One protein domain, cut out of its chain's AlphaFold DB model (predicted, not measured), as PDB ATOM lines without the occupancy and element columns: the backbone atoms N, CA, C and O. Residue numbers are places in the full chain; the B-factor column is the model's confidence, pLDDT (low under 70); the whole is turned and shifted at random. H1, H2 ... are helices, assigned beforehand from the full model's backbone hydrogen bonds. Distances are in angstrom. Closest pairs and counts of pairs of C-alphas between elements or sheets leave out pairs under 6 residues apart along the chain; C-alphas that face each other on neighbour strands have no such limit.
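AT A GLANCE: This is residues 14 to 82 of the 103 residues of the protein "RNA helicase" of Poeciliopsis prolifica (blackstripe livebearer) (UniProt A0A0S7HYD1). Picture a small body in which two helices, H1 and H3, run side by side the same way without clearly touching, each followed by a long link that folds back, with the short H2 near the beginning of H3; from this body residues 68 to 82, most of H4 and the tail after it, stick out as an arm. That arm makes much of the length: the C-alphas span 53 by 25 by 17 A, while the body without the free-standing stretches spans 32 by 20 by 14 A. The printed part has 69 residues with four named helices, H1, H2, H3 and H4 in that order, and no named strand, so the class is all helix. The whole is only just loose, close to extended, with a radius of gyration of the C-alphas of 16.2 A.

IN THESE COORDINATES: Find C-alpha 14 at (266.751, 270.077, 298.825); from there H1 runs through residues 14 to 21, 10.7 A from first to last C-alpha. Go on to residues 33 to 36 for H2, which is 5.0 A long. H3 begins at C-alpha 40, at (265.202, 283.147, 295.511), and takes residues 40 to 51 over 16.6 A. H4, residues 64 to 75, is 16.4 A long and ends at C-alpha 75, at (243.688, 292.668, 284.911).

HOW THE PARTS SIT: Start at H1 and look across to H3: they are close but not clearly touching, and the closest C-alphas, those of Phe 16 and Leu 41, are 7.7 A apart. Their lines stand at a shallow tilt of 22 degrees, and they run the same way. H2 and H3 only just touch, with 3 pairs of C-alphas within 8 A; the closest, those of Leu 36 and Trp 42, are 5.9 A apart. H3 touches H2 with residues 42 to 46 alone. H1 and H2 are apart, and H4 is apart from H1, H2 and H3. Along the backbones of H1, H3 and H4, each O i to N i+4 pair is within hydrogen-bond range; H2 is too short for such a pair, and its one O i to N i+3 pair is not within range.

THE WHOLE: The two C-alphas farthest apart are those of Ser 25 and Glu 82, at 53.3 A. The printed part has no cut. The links from H1 to H2, 11 residues, and from H3 to H4, 12 residues, are long; that from H2 to H3 is tight. Residues 21 to 26 stand free, as do residues 48 to 53, of which 48 to 51 belong to H3, and residues 68 to 82, of which 68 to 75 belong to H4. The mean pLDDT of the printed part is 83.7; look for values under 70 at residues 62 to 71, residue 73 and residues 77 to 82.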
ATOM      1  N   LYS A  14     266.041 271.364 298.915       89.75
ATOM      2  CA  LYS A  14     266.751 270.077 298.825       89.75
ATOM      3  C   LYS A  14     266.999 269.684 297.370       89.75
ATOM      4  O   LYS A  14     268.056 269.142 297.058       89.75
ATOM      5  N   ARG A  15     266.049 269.967 296.473       89.88
ATOM      6  CA  ARG A  15     266.196 269.678 295.038       89.88
ATOM      7  C   ARG A  15     267.205 270.607 294.379       89.88
ATOM      8  O   ARG A  15     267.992 270.128 293.570       89.88
ATOM      9  N   PHE A  16     267.232 271.880 294.771       91.88
ATOM     10  CA  PHE A  16     268.269 272.821 294.346       91.88
ATOM     11  C   PHE A  16     269.672 272.322 294.730       91.88
ATOM     12  O   PHE A  16     270.541 272.193 293.869       91.88
ATOM     13  N   ASN A  17     269.871 271.924 295.991       93.31
ATOM     14  CA  ASN A  17     271.161 271.413 296.463       93.31
ATOM     15  C   ASN A  17     271.599 270.154 295.710       93.31
ATOM     16  O   ASN A  17     272.753 270.046 295.296       93.31
ATOM     17  N   VAL A  18     270.679 269.212 295.488       93.62
ATOM     18  CA  VAL A  18     270.968 268.018 294.684       93.62
ATOM     19  C   VAL A  18     271.341 268.421 293.256       93.62
ATOM     20  O   VAL A  18     272.370 267.975 292.762       93.62
ATOM     21  N   ALA A  19     270.572 269.295 292.605       91.81
ATOM     22  CA  ALA A  19     270.850 269.720 291.234       91.81
ATOM     23  C   ALA A  19     272.261 270.316 291.075       91.81
ATOM     24  O   ALA A  19     272.949 269.988 290.110       91.81
ATOM     25  N   LEU A  20     272.724 271.123 292.038       94.25
ATOM     26  CA  LEU A  20     274.039 271.766 291.964       94.25
ATOM     27  C   LEU A  20     275.221 270.860 292.351       94.25
ATOM     28  O   LEU A  20     276.325 271.059 291.852       94.25
ATOM     29  N   THR A  21     275.028 269.868 293.225       95.62
ATOM     30  CA  THR A  21     276.145 269.110 293.841       95.62
ATOM     31  C   THR A  21     276.444 267.760 293.186       95.62
ATOM     32  O   THR A  21     277.412 267.095 293.550       95.62
ATOM     33  N   ARG A  22     275.639 267.315 292.211       94.62
ATOM     34  CA  ARG A  22     275.858 266.023 291.527       94.62
ATOM     35  C   ARG A  22     277.001 266.045 290.517       94.62
ATOM     36  O   ARG A  22     277.580 264.991 290.244       94.62
ATOM     37  N   ALA A  23     277.304 267.205 289.945       95.50
ATOM     38  CA  ALA A  23     278.370 267.348 288.966       95.50
ATOM     39  C   ALA A  23     279.746 267.215 289.636       95.50
ATOM     40  O   ALA A  23     280.016 267.852 290.649       95.50
ATOM     41  N   LYS A  24     280.632 266.398 289.053       94.94
ATOM     42  CA  LYS A  24     282.010 266.212 289.550       94.94
ATOM     43  C   LYS A  24     283.045 267.105 288.866       94.94
ATOM     44  O   LYS A  24     284.135 267.265 289.397       94.94
ATOM     45  N   SER A  25     282.743 267.616 287.672       96.25
ATOM     46  CA  SER A  25     283.718 268.342 286.846       96.25
ATOM     47  C   SER A  25     283.126 269.581 286.178       96.25
ATOM     48  O   SER A  25     283.710 270.651 286.296       96.25
ATOM     49  N   LEU A  26     281.957 269.472 285.538       95.06
ATOM     50  CA  LEU A  26     281.271 270.606 284.917       95.06
ATOM     51  C   LEU A  26     279.765 270.518 285.166       95.06
ATOM     52  O   LEU A  26     279.171 269.450 285.007       95.06
ATOM     53  N   LEU A  27     279.161 271.645 285.538       96.19
ATOM     54  CA  LEU A  27     277.720 271.810 285.687       96.19
ATOM     55  C   LEU A  27     277.215 272.768 284.606       96.19
ATOM     56  O   LEU A  27     277.627 273.924 284.567       96.19
ATOM     57  N   ILE A  28     276.307 272.289 283.759       96.19
ATOM     58  CA  ILE A  28     275.589 273.109 282.778       96.19
ATOM     59  C   ILE A  28     274.112 273.068 283.152       96.19
ATOM     60  O   ILE A  28     273.529 271.990 283.263       96.19
ATOM     61  N   VAL A  29     273.515 274.240 283.349       94.81
ATOM     62  CA  VAL A  29     272.093 274.385 283.665       94.81
ATOM     63  C   VAL A  29     271.390 274.989 282.457       94.81
ATOM     64  O   VAL A  29     271.771 276.059 281.991       94.81
ATOM     65  N   ILE A  30     270.361 274.305 281.962       94.56
ATOM     66  CA  ILE A  30     269.534 274.751 280.836       94.56
ATOM     67  C   ILE A  30     268.128 275.019 281.368       94.56
ATOM     68  O   ILE A  30     267.524 274.145 281.988       94.56
ATOM     69  N   GLY A  31     267.598 276.216 281.127       91.19
ATOM     70  CA  GLY A  31     266.240 276.570 281.526       91.19
ATOM     71  C   GLY A  31     265.884 278.019 281.219       91.19
ATOM     72  O   GLY A  31     266.742 278.811 280.829       91.19
ATOM     73  N   ASN A  32     264.607 278.362 281.396       89.88
ATOM     74  CA  ASN A  32     264.129 279.728 281.210       89.88
ATOM     75  C   ASN A  32     264.511 280.584 282.438       89.88
ATOM     76  O   ASN A  32     263.974 280.340 283.526       89.88
ATOM     77  N   PRO A  33     265.400 281.589 282.297       89.69
ATOM     78  CA  PRO A  33     265.836 282.409 283.421       89.69
ATOM     79  C   PRO A  33     264.699 283.246 284.020       89.69
ATOM     80  O   PRO A  33     264.721 283.469 285.226       89.69
ATOM     81  N   VAL A  34     263.702 283.660 283.229       85.31
ATOM     82  CA  VAL A  34     262.536 284.433 283.697       85.31
ATOM     83  C   VAL A  34     261.763 283.637 284.744       85.31
ATOM     84  O   VAL A  34     261.491 284.124 285.839       85.31
ATOM     85  N   ILE A  35     261.489 282.366 284.443       85.06
ATOM     86  CA  ILE A  35     260.762 281.473 285.346       85.06
ATOM     87  C   ILE A  35     261.643 281.116 286.543       85.06
ATOM     88  O   ILE A  35     261.234 281.319 287.680       85.06
ATOM     89  N   LEU A  36     262.869 280.631 286.313       88.62
ATOM     90  CA  LEU A  36     263.754 280.158 287.385       88.62
ATOM     91  C   LEU A  36     264.050 281.240 288.433       88.62
ATOM     92  O   LEU A  36     264.098 280.941 289.622       88.62
ATOM     93  N   ARG A  37     264.194 282.504 288.020       88.12
ATOM     94  CA  ARG A  37     264.445 283.635 288.928       88.12
ATOM     95  C   ARG A  37     263.271 283.963 289.862       88.12
ATOM     96  O   ARG A  37     263.491 284.737 290.795       88.12
ATOM     97  N   LYS A  38     262.070 283.395 289.659       84.25
ATOM     98  CA  LYS A  38     260.953 283.517 290.617       84.25
ATOM     99  C   LYS A  38     261.283 282.829 291.954       84.25
ATOM    100  O   LYS A  38     260.783 283.253 292.991       84.25
ATOM    101  N   ASP A  39     262.171 281.829 291.961       87.38
ATOM    102  CA  ASP A  39     262.718 281.252 293.193       87.38
ATOM    103  C   ASP A  39     263.973 282.020 293.686       87.38
ATOM    104  O   ASP A  39     264.894 282.276 292.899       87.38
ATOM    105  N   PRO A  40     264.075 282.372 294.986       90.19
ATOM    106  CA  PRO A  40     265.202 283.147 295.511       90.19
ATOM    107  C   PRO A  40     266.576 282.470 295.395       90.19
ATOM    108  O   PRO A  40     267.580 283.174 295.243       90.19
ATOM    109  N   LEU A  41     266.658 281.139 295.492       92.81
ATOM    110  CA  LEU A  41     267.927 280.407 295.411       92.81
ATOM    111  C   LEU A  41     268.419 280.364 293.967       92.81
ATOM    112  O   LEU A  41     269.567 280.721 293.691       92.81
ATOM    113  N   TRP A  42     267.527 280.028 293.035       93.06
ATOM    114  CA  TRP A  42     267.814 280.081 291.605       93.06
ATOM    115  C   TRP A  42     268.182 281.492 291.142       93.06
ATOM    116  O   TRP A  42     269.150 281.652 290.398       93.06
ATOM    117  N   LYS A  43     267.496 282.533 291.634       92.31
ATOM    118  CA  LYS A  43     267.851 283.934 291.353       92.31
ATOM    119  C   LYS A  43     269.282 284.262 291.785       92.31
ATOM    120  O   LYS A  43     270.029 284.850 291.003       92.31
ATOM    121  N   LYS A  44     269.683 283.865 292.999       94.44
ATOM    122  CA  LYS A  44     271.055 284.061 293.499       94.44
ATOM    123  C   LYS A  44     272.083 283.312 292.650       94.44
ATOM    124  O   LYS A  44     273.086 283.903 292.266       94.44
ATOM    125  N   PHE A  45     271.815 282.048 292.323       95.44
ATOM    126  CA  PHE A  45     272.702 281.233 291.491       95.44
ATOM    127  C   PHE A  45     272.893 281.825 290.090       95.44
ATOM    128  O   PHE A  45     274.021 281.981 289.632       95.44
ATOM    129  N   ILE A  46     271.807 282.231 289.429       94.69
ATOM    130  CA  ILE A  46     271.864 282.842 288.096       94.69
ATOM    131  C   ILE A  46     272.642 284.164 288.134       94.69
ATOM    132  O   ILE A  46     273.473 284.404 287.260       94.69
ATOM    133  N   ASN A  47     272.426 285.006 289.153       94.56
ATOM    134  CA  ASN A  47     273.190 286.246 289.317       94.56
ATOM    135  C   ASN A  47     274.695 285.973 289.482       94.56
ATOM    136  O   ASN A  47     275.500 286.641 288.836       94.56
ATOM    137  N   TYR A  48     275.066 284.961 290.271       96.31
ATOM    138  CA  TYR A  48     276.457 284.517 290.401       96.31
ATOM    139  C   TYR A  48     277.044 284.078 289.050       96.31
ATOM    140  O   TYR A  48     278.141 284.495 288.687       96.31
ATOM    141  N   CYS A  49     276.305 283.297 288.252       96.12
ATOM    142  CA  CYS A  49     276.754 282.900 286.915       96.12
ATOM    143  C   CYS A  49     276.976 284.101 285.981       96.12
ATOM    144  O   CYS A  49     277.921 284.083 285.193       96.12
ATOM    145  N   VAL A  50     276.142 285.146 286.060       95.12
ATOM    146  CA  VAL A  50     276.336 286.386 285.287       95.12
ATOM    147  C   VAL A  50     277.600 287.121 285.730       95.12
ATOM    148  O   VAL A  50     278.408 287.494 284.881       95.12
ATOM    149  N   GLU A  51     277.792 287.304 287.037       96.50
ATOM    150  CA  GLU A  51     278.966 287.984 287.602       96.50
ATOM    151  C   GLU A  51     280.272 287.283 287.205       96.50
ATOM    152  O   GLU A  51     281.230 287.922 286.769       96.50
ATOM    153  N   MET A  52     280.270 285.950 287.244       97.38
ATOM    154  CA  MET A  52     281.410 285.115 286.861       97.38
ATOM    155  C   MET A  52     281.576 284.942 285.344       97.38
ATOM    156  O   MET A  52     282.424 284.161 284.913       97.38
ATOM    157  N   LYS A  53     280.786 285.646 284.518       96.62
ATOM    158  CA  LYS A  53     280.786 285.538 283.044       96.62
ATOM    159  C   LYS A  53     280.531 284.112 282.523       96.62
ATOM    160  O   LYS A  53     280.975 283.761 281.434       96.62
ATOM    161  N   GLY A  54     279.817 283.293 283.296       95.31
ATOM    162  CA  GLY A  54     279.429 281.922 282.952       95.31
ATOM    163  C   GLY A  54     278.001 281.786 282.410       95.31
ATOM    164  O   GLY A  54     277.588 280.687 282.052       95.31
ATOM    165  N   TYR A  55     277.230 282.876 282.366       95.94
ATOM    166  CA  TYR A  55     275.885 282.897 281.790       95.94
ATOM    167  C   TYR A  55     275.915 283.206 280.288       95.94
ATOM    168  O   TYR A  55     276.573 284.152 279.856       95.94
ATOM    169  N   VAL A  56     275.133 282.454 279.511       94.69
ATOM    170  CA  VAL A  56     274.872 282.709 278.090       94.69
ATOM    171  C   VAL A  56     273.371 282.573 277.850       94.69
ATOM    172  O   VAL A  56     272.776 281.576 278.258       94.69
ATOM    173  N   GLY A  57     272.753 283.555 277.191       90.19
ATOM    174  CA  GLY A  57     271.328 283.512 276.864       90.19
ATOM    175  C   GLY A  57     270.674 284.888 276.773       90.19
ATOM    176  O   GLY A  57     271.340 285.890 276.516       90.19
ATOM    177  N   ILE A  58     269.355 284.898 276.960       87.94
ATOM    178  CA  ILE A  58     268.510 286.093 276.890       87.94
ATOM    179  C   ILE A  58     268.810 287.074 278.031       87.94
ATOM    180  O   ILE A  58     269.062 286.667 279.165       87.94
ATOM    181  N   ASP A  59     268.750 288.376 277.753       86.56
ATOM    182  CA  ASP A  59     268.813 289.374 278.820       86.56
ATOM    183  C   ASP A  59     267.499 289.356 279.613       86.56
ATOM    184  O   ASP A  59     266.416 289.490 279.053       86.56
ATOM    185  N   PHE A  60     267.608 289.168 280.925       82.69
ATOM    186  CA  PHE A  60     266.490 289.104 281.864       82.69
ATOM    187  C   PHE A  60     266.485 290.290 282.846       82.69
ATOM    188  O   PHE A  60     265.843 290.239 283.899       82.69
ATOM    189  N   LYS A  61     267.247 291.353 282.566       75.06
ATOM    190  CA  LYS A  61     267.293 292.557 283.413       75.06
ATOM    191  C   LYS A  61     266.001 293.376 283.361       75.06
ATOM    192  O   LYS A  61     265.681 294.019 284.352       75.06
ATOM    193  N   ASN A  62     265.242 293.284 282.269       65.81
ATOM    194  CA  ASN A  62     263.991 294.028 282.073       65.81
ATOM    195  C   ASN A  62     262.730 293.222 282.449       65.81
ATOM    196  O   ASN A  62     261.624 293.608 282.098       65.81
ATOM    197  N   VAL A  63     262.876 292.109 283.175       61.38
ATOM    198  CA  VAL A  63     261.764 291.190 283.511       61.38
ATOM    199  C   VAL A  63     260.703 291.820 284.427       61.38
ATOM    200  O   VAL A  63     259.564 291.372 284.437       61.38
ATOM    201  N   GLU A  64     261.014 292.920 285.120       59.09
ATOM    202  CA  GLU A  64     260.002 293.707 285.848       59.09
ATOM    203  C   GLU A  64     258.874 294.204 284.912       59.09
ATOM    204  O   GLU A  64     257.730 294.358 285.338       59.09
ATOM    205  N   GLU A  65     259.162 294.414 283.620       58.31
ATOM    206  CA  GLU A  65     258.141 294.742 282.616       58.31
ATOM    207  C   GLU A  65     257.264 293.536 282.257       58.31
ATOM    208  O   GLU A  65     256.086 293.728 281.966       58.31
ATOM    209  N   GLU A  66     257.793 292.309 282.318       61.19
ATOM    210  CA  GLU A  66     257.037 291.069 282.093       61.19
ATOM    211  C   GLU A  66     256.120 290.749 283.272       61.19
ATOM    212  O   GLU A  66     254.956 290.440 283.042       61.19
ATOM    213  N   ASP A  67     256.573 290.909 284.518       64.81
ATOM    214  CA  ASP A  67     255.701 290.766 285.694       64.81
ATOM    215  C   ASP A  67     254.583 291.832 285.680       64.81
ATOM    216  O   ASP A  67     253.420 291.548 285.983       64.81
ATOM    217  N   LEU A  68     254.900 293.061 285.250       64.44
ATOM    218  CA  LEU A  68     253.914 294.123 285.033       64.44
ATOM    219  C   LEU A  68     252.971 293.816 283.859       64.44
ATOM    220  O   LEU A  68     251.783 294.136 283.927       64.44
ATOM    221  N   PHE A  69     253.474 293.227 282.775       64.31
ATOM    222  CA  PHE A  69     252.676 292.794 281.632       64.31
ATOM    223  C   PHE A  69     251.748 291.639 282.017       64.31
ATOM    224  O   PHE A  69     250.566 291.699 281.697       64.31
ATOM    225  N   GLU A  70     252.228 290.653 282.776       66.00
ATOM    226  CA  GLU A  70     251.430 289.564 283.351       66.00
ATOM    227  C   GLU A  70     250.332 290.123 284.263       66.00
ATOM    228  O   GLU A  70     249.167 289.742 284.134       66.00
ATOM    229  N   ALA A  71     250.660 291.078 285.140       69.25
ATOM    230  CA  ALA A  71     249.680 291.740 285.997       69.25
ATOM    231  C   ALA A  71     248.625 292.510 285.181       69.25
ATOM    232  O   ALA A  71     247.430 292.420 285.468       69.25
ATOM    233  N   LYS A  72     249.046 293.230 284.133       73.62
ATOM    234  CA  LYS A  72     248.142 293.936 283.209       73.62
ATOM    235  C   LYS A  72     247.271 292.967 282.408       73.62
ATOM    236  O   LYS A  72     246.083 293.224 282.257       73.62
ATOM    237  N   MET A  73     247.822 291.847 281.949       69.75
ATOM    238  CA  MET A  73     247.095 290.801 281.227       69.75
ATOM    239  C   MET A  73     246.079 290.090 282.120       69.75
ATOM    240  O   MET A  73     244.960 289.867 281.684       69.75
ATOM    241  N   LYS A  74     246.411 289.810 283.387       71.56
ATOM    242  CA  LYS A  74     245.446 289.289 284.372       71.56
ATOM    243  C   LYS A  74     244.348 290.303 284.713       71.56
ATOM    244  O   LYS A  74     243.226 289.912 285.021       71.56
ATOM    245  N   ALA A  75     244.660 291.600 284.676       78.50
ATOM    246  CA  ALA A  75     243.688 292.668 284.911       78.50
ATOM    247  C   ALA A  75     242.723 292.874 283.730       78.50
ATOM    248  O   ALA A  75     241.599 293.346 283.924       78.50
ATOM    249  N   LEU A  76     243.133 292.499 282.516       73.88
ATOM    250  CA  LEU A  76     242.225 292.361 281.386       73.88
ATOM    251  C   LEU A  76     241.349 291.130 281.655       73.88
ATOM    252  O   LEU A  76     241.781 289.997 281.492       73.88
ATOM    253  N   LYS A  77     240.105 291.351 282.096       65.31
ATOM    254  CA  LYS A  77     239.079 290.311 282.307       65.31
ATOM    255  C   LYS A  77     238.603 289.709 280.977       65.31
ATOM    256  O   LYS A  77     237.414 289.740 280.668       65.31
ATOM    257  N   ILE A  78     239.525 289.214 280.163       68.25
ATOM    258  CA  ILE A  78     239.214 288.439 278.970       68.25
ATOM    259  C   ILE A  78     238.793 287.072 279.493       68.25
ATOM    260  O   ILE A  78     239.607 286.188 279.723       68.25
ATOM    261  N   THR A  79     237.507 286.945 279.800       55.22
ATOM    262  CA  THR A  79     236.884 285.646 280.001       55.22
ATOM    263  C   THR A  79     236.969 284.915 278.673       55.22
ATOM    264  O   THR A  79     236.413 285.407 277.686       55.22
ATOM    265  N   ASP A  80     237.622 283.753 278.643       57.78
ATOM    266  CA  ASP A  80     237.239 282.739 277.668       57.78
ATOM    267  C   ASP A  80     235.731 282.583 277.843       57.78
ATOM    268  O   ASP A  80     235.259 282.194 278.911       57.78
ATOM    269  N   SER A  81     234.970 283.049 276.850       54.19
ATOM    270  CA  SER A  81     233.532 282.829 276.775       54.19
ATOM    271  C   SER A  81     233.322 281.364 277.106       54.19
ATOM    272  O   SER A  81     233.837 280.537 276.356       54.19
ATOM    273  N   GLU A  82     232.634 281.058 278.211       52.91
ATOM    274  CA  GLU A  82     232.303 279.690 278.595       52.91
ATOM    275  C   GLU A  82     231.647 279.019 277.384       52.91
ATOM    276  O   GLU A  82     230.476 279.231 277.067       52.91
TER     277      GLU A  82